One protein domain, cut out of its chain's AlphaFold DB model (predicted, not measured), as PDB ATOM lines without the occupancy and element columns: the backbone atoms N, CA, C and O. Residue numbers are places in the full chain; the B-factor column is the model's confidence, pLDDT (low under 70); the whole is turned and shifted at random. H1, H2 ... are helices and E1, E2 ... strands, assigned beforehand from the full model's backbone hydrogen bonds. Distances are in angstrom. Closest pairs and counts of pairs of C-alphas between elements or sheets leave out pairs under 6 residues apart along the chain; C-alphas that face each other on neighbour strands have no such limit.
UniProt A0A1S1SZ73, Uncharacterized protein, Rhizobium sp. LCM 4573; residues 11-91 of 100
ATOM      1  N   MET A  11     178.428 146.031 173.473       97.75
ATOM      2  CA  MET A  11     178.217 144.653 173.902       97.75
ATOM      3  C   MET A  11     179.562 143.977 174.168       97.75
ATOM      4  O   MET A  11     180.515 144.169 173.419       97.75
ATOM      5  N   LEU A  12     179.627 143.170 175.223       98.56
ATOM      6  CA  LEU A  12     180.758 142.279 175.471       98.56
ATOM      7  C   LEU A  12     180.447 140.919 174.856       98.56
ATOM      8  O   LEU A  12     179.420 140.335 175.201       98.56
ATOM      9  N   CYS A  13     181.321 140.409 173.999       98.62
ATOM     10  CA  CYS A  13     181.177 139.132 173.309       98.62
ATOM     11  C   CYS A  13     182.353 138.214 173.641       98.62
ATOM     12  O   CYS A  13     183.482 138.690 173.748       98.62
ATOM     13  N   TRP A  14     182.108 136.912 173.828       98.69
ATOM     14  CA  TRP A  14     183.192 135.964 174.105       98.69
ATOM     15  C   TRP A  14     182.896 134.511 173.723       98.69
ATOM     16  O   TRP A  14     181.738 134.085 173.641       98.69
ATOM     17  N   ASN A  15     183.973 133.736 173.553       98.69
ATOM     18  CA  ASN A  15     183.954 132.277 173.465       98.69
ATOM     19  C   ASN A  15     184.553 131.655 174.744       98.69
ATOM     20  O   ASN A  15     185.739 131.856 175.018       98.69
ATOM     21  N   PRO A  16     183.774 130.885 175.535       98.44
ATOM     22  CA  PRO A  16     184.274 130.238 176.748       98.44
ATOM     23  C   PRO A  16     185.516 129.372 176.502       98.44
ATOM     24  O   PRO A  16     185.576 128.619 175.532       98.44
ATOM     25  N   GLY A  17     186.488 129.459 177.406       98.38
ATOM     26  CA  GLY A  17     187.744 128.712 177.376       98.38
ATOM     27  C   GLY A  17     188.795 129.273 176.420       98.38
ATOM     28  O   GLY A  17     189.842 128.652 176.256       98.38
ATOM     29  N   THR A  18     188.535 130.418 175.783       98.56
ATOM     30  CA  THR A  18     189.423 131.024 174.782       98.56
ATOM     31  C   THR A  18     189.764 132.471 175.132       98.56
ATOM     32  O   THR A  18     189.126 133.078 175.994       98.56
ATOM     33  N   ALA A  19     190.759 133.024 174.437       98.50
ATOM     34  CA  ALA A  19     191.093 134.444 174.489       98.50
ATOM     35  C   ALA A  19     190.177 135.317 173.609       98.50
ATOM     36  O   ALA A  19     190.339 136.534 173.607       98.50
ATOM     37  N   ASP A  20     189.215 134.734 172.884       98.50
ATOM     38  CA  ASP A  20     188.299 135.493 172.033       98.50
ATOM     39  C   ASP A  20     187.281 136.221 172.916       98.50
ATOM     40  O   ASP A  20     186.212 135.695 173.236       98.50
ATOM     41  N   VAL A  21     187.640 137.434 173.329       98.69
ATOM     42  CA  VAL A  21     186.823 138.362 174.111       98.69
ATOM     43  C   VAL A  21     186.909 139.724 173.432       98.69
ATOM     44  O   VAL A  21     188.003 140.214 173.168       98.69
ATOM     45  N   ALA A  22     185.773 140.336 173.118       98.25
ATOM     46  CA  ALA A  22     185.754 141.611 172.413       98.25
ATOM     47  C   ALA A  22     184.583 142.490 172.836       98.25
ATOM     48  O   ALA A  22     183.518 142.005 173.221       98.25
ATOM     49  N   LEU A  23     184.780 143.799 172.701       98.19
ATOM     50  CA  LEU A  23     183.697 144.769 172.724       98.19
ATOM     51  C   LEU A  23     183.267 145.080 171.294       98.19
ATOM     52  O   LEU A  23     184.089 145.450 170.457       98.19
ATOM     53  N   ILE A  24     181.972 144.969 171.032       97.56
ATOM     54  CA  ILE A  24     181.358 145.296 169.743       97.56
ATOM     55  C   ILE A  24     180.337 146.421 169.966       97.56
ATOM     56  O   ILE A  24     179.673 146.434 171.004       97.56
ATOM     57  N   PRO A  25     180.177 147.378 169.034       97.12
ATOM     58  CA  PRO A  25     179.127 148.386 169.136       97.12
ATOM     59  C   PRO A  25     177.728 147.765 169.213       97.12
ATOM     60  O   PRO A  25     177.391 146.853 168.460       97.12
ATOM     61  N   TRP A  26     176.887 148.289 170.102       96.38
ATOM     62  CA  TRP A  26     175.468 147.961 170.167       96.38
ATOM     63  C   TRP A  26     174.627 149.116 169.588       96.38
ATOM     64  O   TRP A  26     174.842 150.270 169.965       96.38
ATOM     65  N   PRO A  27     173.632 148.841 168.724       96.69
ATOM     66  CA  PRO A  27     173.246 147.524 168.216       96.69
ATOM     67  C   PRO A  27     174.251 146.964 167.195       96.69
ATOM     68  O   PRO A  27     174.813 147.710 166.398       96.69
ATOM     69  N   ASP A  28     174.430 145.639 167.183       96.75
ATOM     70  CA  ASP A  28     175.317 144.959 166.229       96.75
ATOM     71  C   ASP A  28     174.672 144.858 164.838       96.75
ATOM     72  O   ASP A  28     174.111 143.838 164.438       96.75
ATOM     73  N   THR A  29     174.731 145.951 164.082       96.81
ATOM     74  CA  THR A  29     174.202 146.011 162.712       96.81
ATOM     75  C   THR A  29     175.089 145.291 161.696       96.81
ATOM     76  O   THR A  29     174.638 144.995 160.593       96.81
ATOM     77  N   ALA A  30     176.353 145.044 162.047       96.69
ATOM     78  CA  ALA A  30     177.354 144.430 161.178       96.69
ATOM     79  C   ALA A  30     177.485 142.914 161.389       96.69
ATOM     80  O   ALA A  30     178.250 142.275 160.668       96.69
ATOM     81  N   ARG A  31     176.736 142.343 162.344       96.56
ATOM     82  CA  ARG A  31     176.770 140.920 162.709       96.56
ATOM     83  C   ARG A  31     178.158 140.453 163.155       96.56
ATOM     84  O   ARG A  31     178.541 139.308 162.933       96.56
ATOM     85  N   GLN A  32     178.926 141.341 163.785       97.31
ATOM     86  CA  GLN A  32     180.245 141.007 164.331       97.31
ATOM     87  C   GLN A  32     180.143 140.019 165.498       97.31
ATOM     88  O   GLN A  32     181.103 139.302 165.783       97.31
ATOM     89  N   SER A  33     178.984 139.970 166.163       97.19
ATOM     90  CA  SER A  33     178.715 139.066 167.278       97.19
ATOM     91  C   SER A  33     178.498 137.606 166.849       97.19
ATOM     92  O   SER A  33     178.661 136.721 167.684       97.19
ATOM     93  N   ASP A  34     178.228 137.326 165.563       97.94
ATOM     94  CA  ASP A  34     177.901 135.978 165.052       97.94
ATOM     95  C   ASP A  34     179.012 134.935 165.289       97.94
ATOM     96  O   ASP A  34     178.743 133.735 165.337       97.94
ATOM     97  N   GLN A  35     180.264 135.376 165.438       97.81
ATOM     98  CA  GLN A  35     181.414 134.501 165.712       97.81
ATOM     99  C   GLN A  35     181.575 134.127 167.196       97.81
ATOM    100  O   GLN A  35     182.429 133.304 167.532       97.81
ATOM    101  N   TYR A  36     180.785 134.729 168.090       98.44
ATOM    102  CA  TYR A  36     180.880 134.517 169.531       98.44
ATOM    103  C   TYR A  36     179.708 133.691 170.055       98.44
ATOM    104  O   TYR A  36     178.560 133.845 169.641       98.44
ATOM    105  N   ARG A  37     179.981 132.824 171.032       97.94
ATOM    106  CA  ARG A  37     178.943 132.022 171.698       97.94
ATOM    107  C   ARG A  37     178.088 132.807 172.684       97.94
ATOM    108  O   ARG A  37     176.958 132.397 172.944       97.94
ATOM    109  N   SER A  38     178.636 133.868 173.267       98.06
ATOM    110  CA  SER A  38     178.021 134.589 174.379       98.06
ATOM    111  C   SER A  38     178.109 136.097 174.183       98.06
ATOM    112  O   SER A  38     179.091 136.597 173.634       98.06
ATOM    113  N   THR A  39     177.101 136.820 174.680       97.88
ATOM    114  CA  THR A  39     177.040 138.290 174.658       97.88
ATOM    115  C   THR A  39     176.501 138.854 175.976       97.88
ATOM    116  O   THR A  39     175.696 138.194 176.634       97.88
ATOM    117  N   SER A  40     176.877 140.081 176.344       98.12
ATOM    118  CA  SER A  40     176.354 140.802 177.515       98.12
ATOM    119  C   SER A  40     176.413 142.333 177.341       98.12
ATOM    120  O   SER A  40     176.711 142.824 176.255       98.12
ATOM    121  N   LEU A  41     176.145 143.083 178.418       98.12
ATOM    122  CA  LEU A  41     176.131 144.552 178.507       98.12
ATOM    123  C   LEU A  41     174.978 145.206 177.735       98.12
ATOM    124  O   LEU A  41     173.820 144.931 178.056       98.12
ATOM    125  N   ALA A  42     175.263 146.063 176.748       97.81
ATOM    126  CA  ALA A  42     174.270 146.899 176.075       97.81
ATOM    127  C   ALA A  42     173.119 146.113 175.419       97.81
ATOM    128  O   ALA A  42     172.077 146.699 175.134       97.81
ATOM    129  N   CYS A  43     173.239 144.791 175.247       96.06
ATOM    130  CA  CYS A  43     172.136 143.904 174.859       96.06
ATOM    131  C   CYS A  43     170.947 143.946 175.838       96.06
ATOM    132  O   CYS A  43     169.803 143.735 175.432       96.06
ATOM    133  N   TYR A  44     171.190 144.244 177.117       97.75
ATOM    134  CA  TYR A  44     170.180 144.226 178.166       97.75
ATOM    135  C   TYR A  44     169.696 145.631 178.536       97.75
ATOM    136  O   TYR A  44     170.475 146.510 178.902       97.75
ATOM    137  N   THR A  45     168.374 145.834 178.533       97.44
ATOM    138  CA  THR A  45     167.757 147.131 178.864       97.44
ATOM    139  C   THR A  45     168.172 147.651 180.241       97.44
ATOM    140  O   THR A  45     168.448 148.838 180.363       97.44
ATOM    141  N   HIS A  46     168.279 146.783 181.254       97.38
ATOM    142  CA  HIS A  46     168.653 147.194 182.614       97.38
ATOM    143  C   HIS A  46     170.086 147.736 182.711       97.38
ATOM    144  O   HIS A  46     170.362 148.557 183.580       97.38
ATOM    145  N   ILE A  47     170.983 147.323 181.809       98.12
ATOM    146  CA  ILE A  47     172.321 147.909 181.698       98.12
ATOM    147  C   ILE A  47     172.208 149.303 181.093       98.12
ATOM    148  O   ILE A  47     172.703 150.259 181.678       98.12
ATOM    149  N   ARG A  48     171.483 149.446 179.976       97.12
ATOM    150  CA  ARG A  48     171.318 150.738 179.287       97.12
ATOM    151  C   ARG A  48     170.624 151.800 180.144       97.12
ATOM    152  O   ARG A  48     170.938 152.975 180.021       97.12
ATOM    153  N   THR A  49     169.687 151.404 181.005       97.19
ATOM    154  CA  THR A  49     168.976 152.323 181.912       97.19
ATOM    155  C   THR A  49     169.615 152.423 183.298       97.19
ATOM    156  O   THR A  49     169.140 153.194 184.130       97.19
ATOM    157  N   GLY A  50     170.640 151.618 183.582       97.06
ATOM    158  CA  GLY A  50     171.340 151.615 184.861       97.06
ATOM    159  C   GLY A  50     172.251 152.832 185.011       97.06
ATOM    160  O   GLY A  50     172.805 153.336 184.033       97.06
ATOM    161  N   ASN A  51     172.433 153.300 186.248       98.00
ATOM    162  CA  ASN A  51     173.408 154.352 186.536       98.00
ATOM    163  C   ASN A  51     174.854 153.828 186.400       98.00
ATOM    164  O   ASN A  51     175.085 152.624 186.286       98.00
ATOM    165  N   PHE A  52     175.824 154.741 186.403       97.88
ATOM    166  CA  PHE A  52     177.233 154.409 186.184       97.88
ATOM    167  C   PHE A  52     177.766 153.363 187.182       97.88
ATOM    168  O   PHE A  52     178.290 152.337 186.761       97.88
ATOM    169  N   GLU A  53     177.533 153.550 188.485       98.19
ATOM    170  CA  GLU A  53     177.987 152.620 189.537       98.19
ATOM    171  C   GLU A  53     177.388 151.213 189.411       98.19
ATOM    172  O   GLU A  53     178.058 150.203 189.646       98.19
ATOM    173  N   TYR A  54     176.123 151.118 188.996       98.19
ATOM    174  CA  TYR A  54     175.482 149.839 188.714       98.19
ATOM    175  C   TYR A  54     176.153 149.122 187.537       98.19
ATOM    176  O   TYR A  54     176.420 147.916 187.604       98.19
ATOM    177  N   ARG A  55     176.460 149.857 186.463       98.38
ATOM    178  CA  ARG A  55     177.143 149.294 185.291       98.38
ATOM    179  C   ARG A  55     178.573 148.893 185.628       98.38
ATOM    180  O   ARG A  55     178.953 147.774 185.302       98.38
ATOM    181  N   LYS A  56     179.308 149.718 186.378       98.44
ATOM    182  CA  LYS A  56     180.626 149.393 186.943       98.44
ATOM    183  C   LYS A  56     180.598 148.095 187.728       98.44
ATOM    184  O   LYS A  56     181.310 147.156 187.383       98.44
ATOM    185  N   THR A  57     179.697 147.983 188.697       98.44
ATOM    186  CA  THR A  57     179.518 146.746 189.471       98.44
ATOM    187  C   THR A  57     179.252 145.546 188.557       98.44
ATOM    188  O   THR A  57     179.872 144.492 188.705       98.44
ATOM    189  N   THR A  58     178.379 145.709 187.563       98.38
ATOM    190  CA  THR A  58     178.050 144.637 186.617       98.38
ATOM    191  C   THR A  58     179.239 144.225 185.748       98.38
ATOM    192  O   THR A  58     179.440 143.032 185.529       98.38
ATOM    193  N   VAL A  59     180.054 145.175 185.283       98.62
ATOM    194  CA  VAL A  59     181.259 144.901 184.487       98.62
ATOM    195  C   VAL A  59     182.257 144.046 185.277       98.62
ATOM    196  O   VAL A  59     182.755 143.054 184.747       98.62
ATOM    197  N   PHE A  60     182.480 144.336 186.562       98.50
ATOM    198  CA  PHE A  60     183.360 143.514 187.406       98.50
ATOM    199  C   PHE A  60     182.775 142.128 187.720       98.50
ATOM    200  O   PHE A  60     183.503 141.133 187.706       98.50
ATOM    201  N   ILE A  61     181.460 142.018 187.936       98.50
ATOM    202  CA  ILE A  61     180.787 140.711 188.075       98.50
ATOM    203  C   ILE A  61     180.943 139.883 186.793       98.50
ATOM    204  O   ILE A  61     181.193 138.672 186.853       98.50
ATOM    205  N   LEU A  62     180.828 140.520 185.625       98.19
ATOM    206  CA  LEU A  62     181.046 139.863 184.341       98.19
ATOM    207  C   LEU A  62     182.496 139.424 184.182       98.19
ATOM    208  O   LEU A  62     182.708 138.272 183.821       98.19
ATOM    209  N   ALA A  63     183.477 140.256 184.533       98.62
ATOM    210  CA  ALA A  63     184.886 139.863 184.503       98.62
ATOM    211  C   ALA A  63     185.125 138.565 185.299       98.62
ATOM    212  O   ALA A  63     185.685 137.602 184.774       98.62
ATOM    213  N   MET A  64     184.601 138.485 186.529       98.69
ATOM    214  CA  MET A  64     184.693 137.269 187.347       98.69
ATOM    215  C   MET A  64     183.964 136.079 186.722       98.69
ATOM    216  O   MET A  64     184.446 134.949 186.794       98.69
ATOM    217  N   THR A  65     182.822 136.317 186.082       98.50
ATOM    218  CA  THR A  65     182.078 135.279 185.361       98.50
ATOM    219  C   THR A  65     182.896 134.729 184.191       98.50
ATOM    220  O   THR A  65     183.054 133.513 184.084       98.50
ATOM    221  N   LEU A  66     183.469 135.600 183.357       98.69
ATOM    222  CA  LEU A  66     184.286 135.206 182.210       98.69
ATOM    223  C   LEU A  66     185.519 134.406 182.662       98.69
ATOM    224  O   LEU A  66     185.796 133.338 182.121       98.69
ATOM    225  N   ILE A  67     186.215 134.873 183.700       98.81
ATOM    226  CA  ILE A  67     187.444 134.241 184.199       98.81
ATOM    227  C   ILE A  67     187.147 132.912 184.906       98.81
ATOM    228  O   ILE A  67     187.744 131.878 184.608       98.81
ATOM    229  N   VAL A  68     186.223 132.914 185.869       98.56
ATOM    230  CA  VAL A  68     186.030 131.770 186.771       98.56
ATOM    231  C   VAL A  68     185.112 130.722 186.162       98.56
ATOM    232  O   VAL A  68     185.459 129.536 186.185       98.56
ATOM    233  N   ARG A  69     183.945 131.132 185.649       98.44
ATOM    234  CA  ARG A  69     182.942 130.212 185.094       98.44
ATOM    235  C   ARG A  69     183.329 129.803 183.681       98.44
ATOM    236  O   ARG A  69     183.415 128.611 183.408       98.44
ATOM    237  N   ASP A  70     183.595 130.788 182.827       98.50
ATOM    238  CA  ASP A  70     183.791 130.545 181.396       98.50
ATOM    239  C   ASP A  70     185.245 130.273 181.021       98.50
ATOM    240  O   ASP A  70     185.501 129.922 179.878       98.50
ATOM    241  N   LYS A  71     186.184 130.351 181.971       98.62
ATOM    242  CA  LYS A  71     187.604 130.020 181.773       98.62
ATOM    243  C   LYS A  71     188.292 130.859 180.690       98.62
ATOM    244  O   LYS A  71     189.270 130.401 180.103       98.62
ATOM    245  N   CYS A  72     187.812 132.074 180.428       98.81
ATOM    246  CA  CYS A  72     188.539 133.027 179.597       98.81
ATOM    247  C   CYS A  72     189.843 133.440 180.312       98.81
ATOM    248  O   CYS A  72     189.818 133.661 181.529       98.81
ATOM    249  N   PRO A  73     190.978 133.572 179.601       98.56
ATOM    250  CA  PRO A  73     192.204 134.116 180.172       98.56
ATOM    251  C   PRO A  73     191.962 135.505 180.767       98.56
ATOM    252  O   PRO A  73     191.374 136.369 180.120       98.56
ATOM    253  N   ALA A  74     192.426 135.725 182.000       98.31
ATOM    254  CA  ALA A  74     192.195 136.982 182.713       98.31
ATOM    255  C   ALA A  74     192.773 138.200 181.979       98.31
ATOM    256  O   ALA A  74     192.157 139.260 181.994       98.31
ATOM    257  N   GLU A  75     193.909 138.027 181.302       97.94
ATOM    258  CA  GLU A  75     194.550 139.066 180.492       97.94
ATOM    259  C   GLU A  75     193.668 139.488 179.309       97.94
ATOM    260  O   GLU A  75     193.346 140.662 179.193       97.94
ATOM    261  N   ALA A  76     193.140 138.537 178.530       98.44
ATOM    262  CA  ALA A  76     192.226 138.838 177.423       98.44
ATOM    263  C   ALA A  76     190.929 139.524 177.894       98.44
ATOM    264  O   ALA A  76     190.407 140.423 177.237       98.44
ATOM    265  N   VAL A  77     190.405 139.125 179.062       98.56
ATOM    266  CA  VAL A  77     189.246 139.792 179.676       98.56
ATOM    267  C   VAL A  77     189.593 141.226 180.073       98.56
ATOM    268  O   VAL A  77     188.816 142.134 179.793       98.56
ATOM    269  N   HIS A  78     190.747 141.439 180.702       97.81
ATOM    270  CA  HIS A  78     191.223 142.764 181.085       97.81
ATOM    271  C   HIS A  78     191.395 143.674 179.861       97.81
ATOM    272  O   HIS A  78     190.798 144.747 179.819       97.81
ATOM    273  N   GLU A  79     192.117 143.213 178.838       97.44
ATOM    274  CA  GLU A  79     192.358 143.950 177.594       97.44
ATOM    275  C   GLU A  79     191.059 144.353 176.891       97.44
ATOM    276  O   GLU A  79     190.908 145.502 176.476       97.44
ATOM    277  N   ALA A  80     190.089 143.439 176.802       97.81
ATOM    278  CA  ALA A  80     188.791 143.754 176.221       97.81
ATOM    279  C   ALA A  80     188.039 144.801 177.056       97.81
ATOM    280  O   ALA A  80     187.489 145.754 176.505       97.81
ATOM    281  N   LEU A  81     188.015 144.650 178.384       97.56
ATOM    282  CA  LEU A  81     187.270 145.540 179.276       97.56
ATOM    283  C   LEU A  81     187.906 146.924 179.436       97.56
ATOM    284  O   LEU A  81     187.179 147.865 179.753       97.56
ATOM    285  N   LEU A  82     189.201 147.095 179.140       96.25
ATOM    286  CA  LEU A  82     189.835 148.418 179.059       96.25
ATOM    287  C   LEU A  82     189.118 149.355 178.078       96.25
ATOM    288  O   LEU A  82     189.224 150.566 178.221       96.25
ATOM    289  N   GLY A  83     188.335 148.847 177.122       95.19
ATOM    290  CA  GLY A  83     187.512 149.688 176.251       95.19
ATOM    291  C   GLY A  83     186.286 150.335 176.917       95.19
ATOM    292  O   GLY A  83     185.598 151.103 176.246       95.19
ATOM    293  N   LEU A  84     185.987 150.048 178.192       96.69
ATOM    294  CA  LEU A  84     184.830 150.590 178.917       96.69
ATOM    295  C   LEU A  84     185.239 151.611 179.981       96.69
ATOM    296  O   LEU A  84     186.042 151.303 180.866       96.69
ATOM    297  N   ALA A  85     184.584 152.774 179.972       96.31
ATOM    298  CA  ALA A  85     184.729 153.796 181.010       96.31
ATOM    299  C   ALA A  85     184.523 153.227 182.424       96.31
ATOM    300  O   ALA A  85     185.279 153.536 183.342       96.31
ATOM    301  N   GLU A  86     183.520 152.363 182.599       97.44
ATOM    302  CA  GLU A  86     183.196 151.786 183.900       97.44
ATOM    303  C   GLU A  86     184.297 150.877 184.457       97.44
ATOM    304  O   GLU A  86     184.506 150.831 185.670       97.44
ATOM    305  N   TYR A  87     184.990 150.136 183.589       97.00
ATOM    306  CA  TYR A  87     186.086 149.272 184.018       97.00
ATOM    307  C   TYR A  87     187.305 150.108 184.398       97.00
ATOM    308  O   TYR A  87     187.837 149.939 185.492       97.00
ATOM    309  N   GLN A  88     187.680 151.065 183.540       95.56
ATOM    310  CA  GLN A  88     188.818 151.952 183.785       95.56
ATOM    311  C   GLN A  88     188.668 152.746 185.089       95.56
ATOM    312  O   GLN A  88     189.620 152.852 185.856       95.56
ATOM    313  N   ASP A  89     187.465 153.245 185.386       95.75
ATOM    314  CA  ASP A  89     187.164 153.957 186.636       95.75
ATOM    315  C   ASP A  89     187.269 153.060 187.890       95.75
ATOM    316  O   ASP A  89     187.480 153.532 189.007       95.75
ATOM    317  N   GLY A  90     187.114 151.742 187.743       94.50
ATOM    318  CA  GLY A  90     187.307 150.785 188.837       94.50
ATOM    319  C   GLY A  90     188.739 150.308 189.027       94.50
ATOM    320  O   GLY A  90     189.035 149.713 190.065       94.50
ATOM    321  N   CYS A  91     189.609 150.544 188.051       95.69
ATOM    322  CA  CYS A  91     190.982 150.074 188.074       95.69
ATOM    323  C   CYS A  91     191.919 151.081 188.771       95.69
ATOM    324  O   CYS A  91     191.767 152.296 188.610       95.69
TER     325      CYS A  91
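This is residues 11 to 91 of the 100 residues of an uncharacterized protein of Rhizobium sp. LCM 4573 (UniProt A0A1S1SZ73). A small three-stranded sheet stands in the middle, with a helical hairpin of long H3 and shorter H4 packed over one face and the very short H1 over the other. H5 packs crosswise on residues 52 to 60 of H3, and short H2 lies off the sheet near H3. The printed part has 81 residues, with five named helices and three named strands in the order E1, E2, H1, E3, H2, H3, H4, H5; the sheet, order E2, E1, E3, is antiparallel. The class is mixed, helices and strands. The whole is compact, with a radius of gyration of the C-alphas of 11.9 A and spans of 30 by 29 by 19 A.

Start at E1, residues 11 to 14, the inner strand between edge strands E2, residues 21 to 25, and E3, residues 38 to 41. E1 and E2 form a hairpin, antiparallel at 153 degrees, with N 11 and O 24 2.8 A apart; E1 and E3 are antiparallel at 153 degrees, with N 40 and O 12 2.8 A apart. H1, residues 32 to 35, completes a split strand-helix-strand unit, E2, H1, E3, two strands running the same way with E1 between them; its crossover is right-handed. H1 is on the sheet at a height of 8.6 A, only just over E1, on which 3 of its C-alphas fall. On the opposite face find H4, residues 74 to 81, at a height of 7.0 A over the sheet; it lies over E2 and runs along the strands, its line and that of E2 at 6 degrees on the local plane, and the closest C-alphas of H4 and E2, those of Ala 80 and Ala 22, are 5.3 A apart. H3, residues 52 to 69, is on the sheet too, and its residues 59 to 67 touch H4 in a helical hairpin, a shallow tilt of 31 degrees, opposite ways; the closest C-alphas, Ile 67 and Ala 74, are 5.7 A apart. H5, residues 85 to 90, touches H3 about perpendicular, at 76 degrees; the closest C-alphas, Lys 56 and Glu 86, are 4.6 A apart. H2, residues 45 to 48, is close to H3 but not clearly touching, its Ile 47 C-alpha 6.2 A from that of Arg 55. In H3, H4 and H5 every O i to N i+4 pair is within hydrogen-bond range; H1 and H2 are too short for such a pair.

Find C-alpha 11 at (178.217, 144.653, 173.902), where E1 begins its 10.0 A; E2 spans 13.6 A and E3 10.9 A. H3 runs 24.9 A from C-alpha 52 at (177.233, 154.409, 186.184), and H4 10.5 A. H5 ends at C-alpha 90, (187.307, 150.785, 188.837).

The C-alphas farthest apart, Gly 17 and Asn 51, are 30.8 A apart. The printed part has no cut and no long link. No printed residue is under 70 in pLDDT.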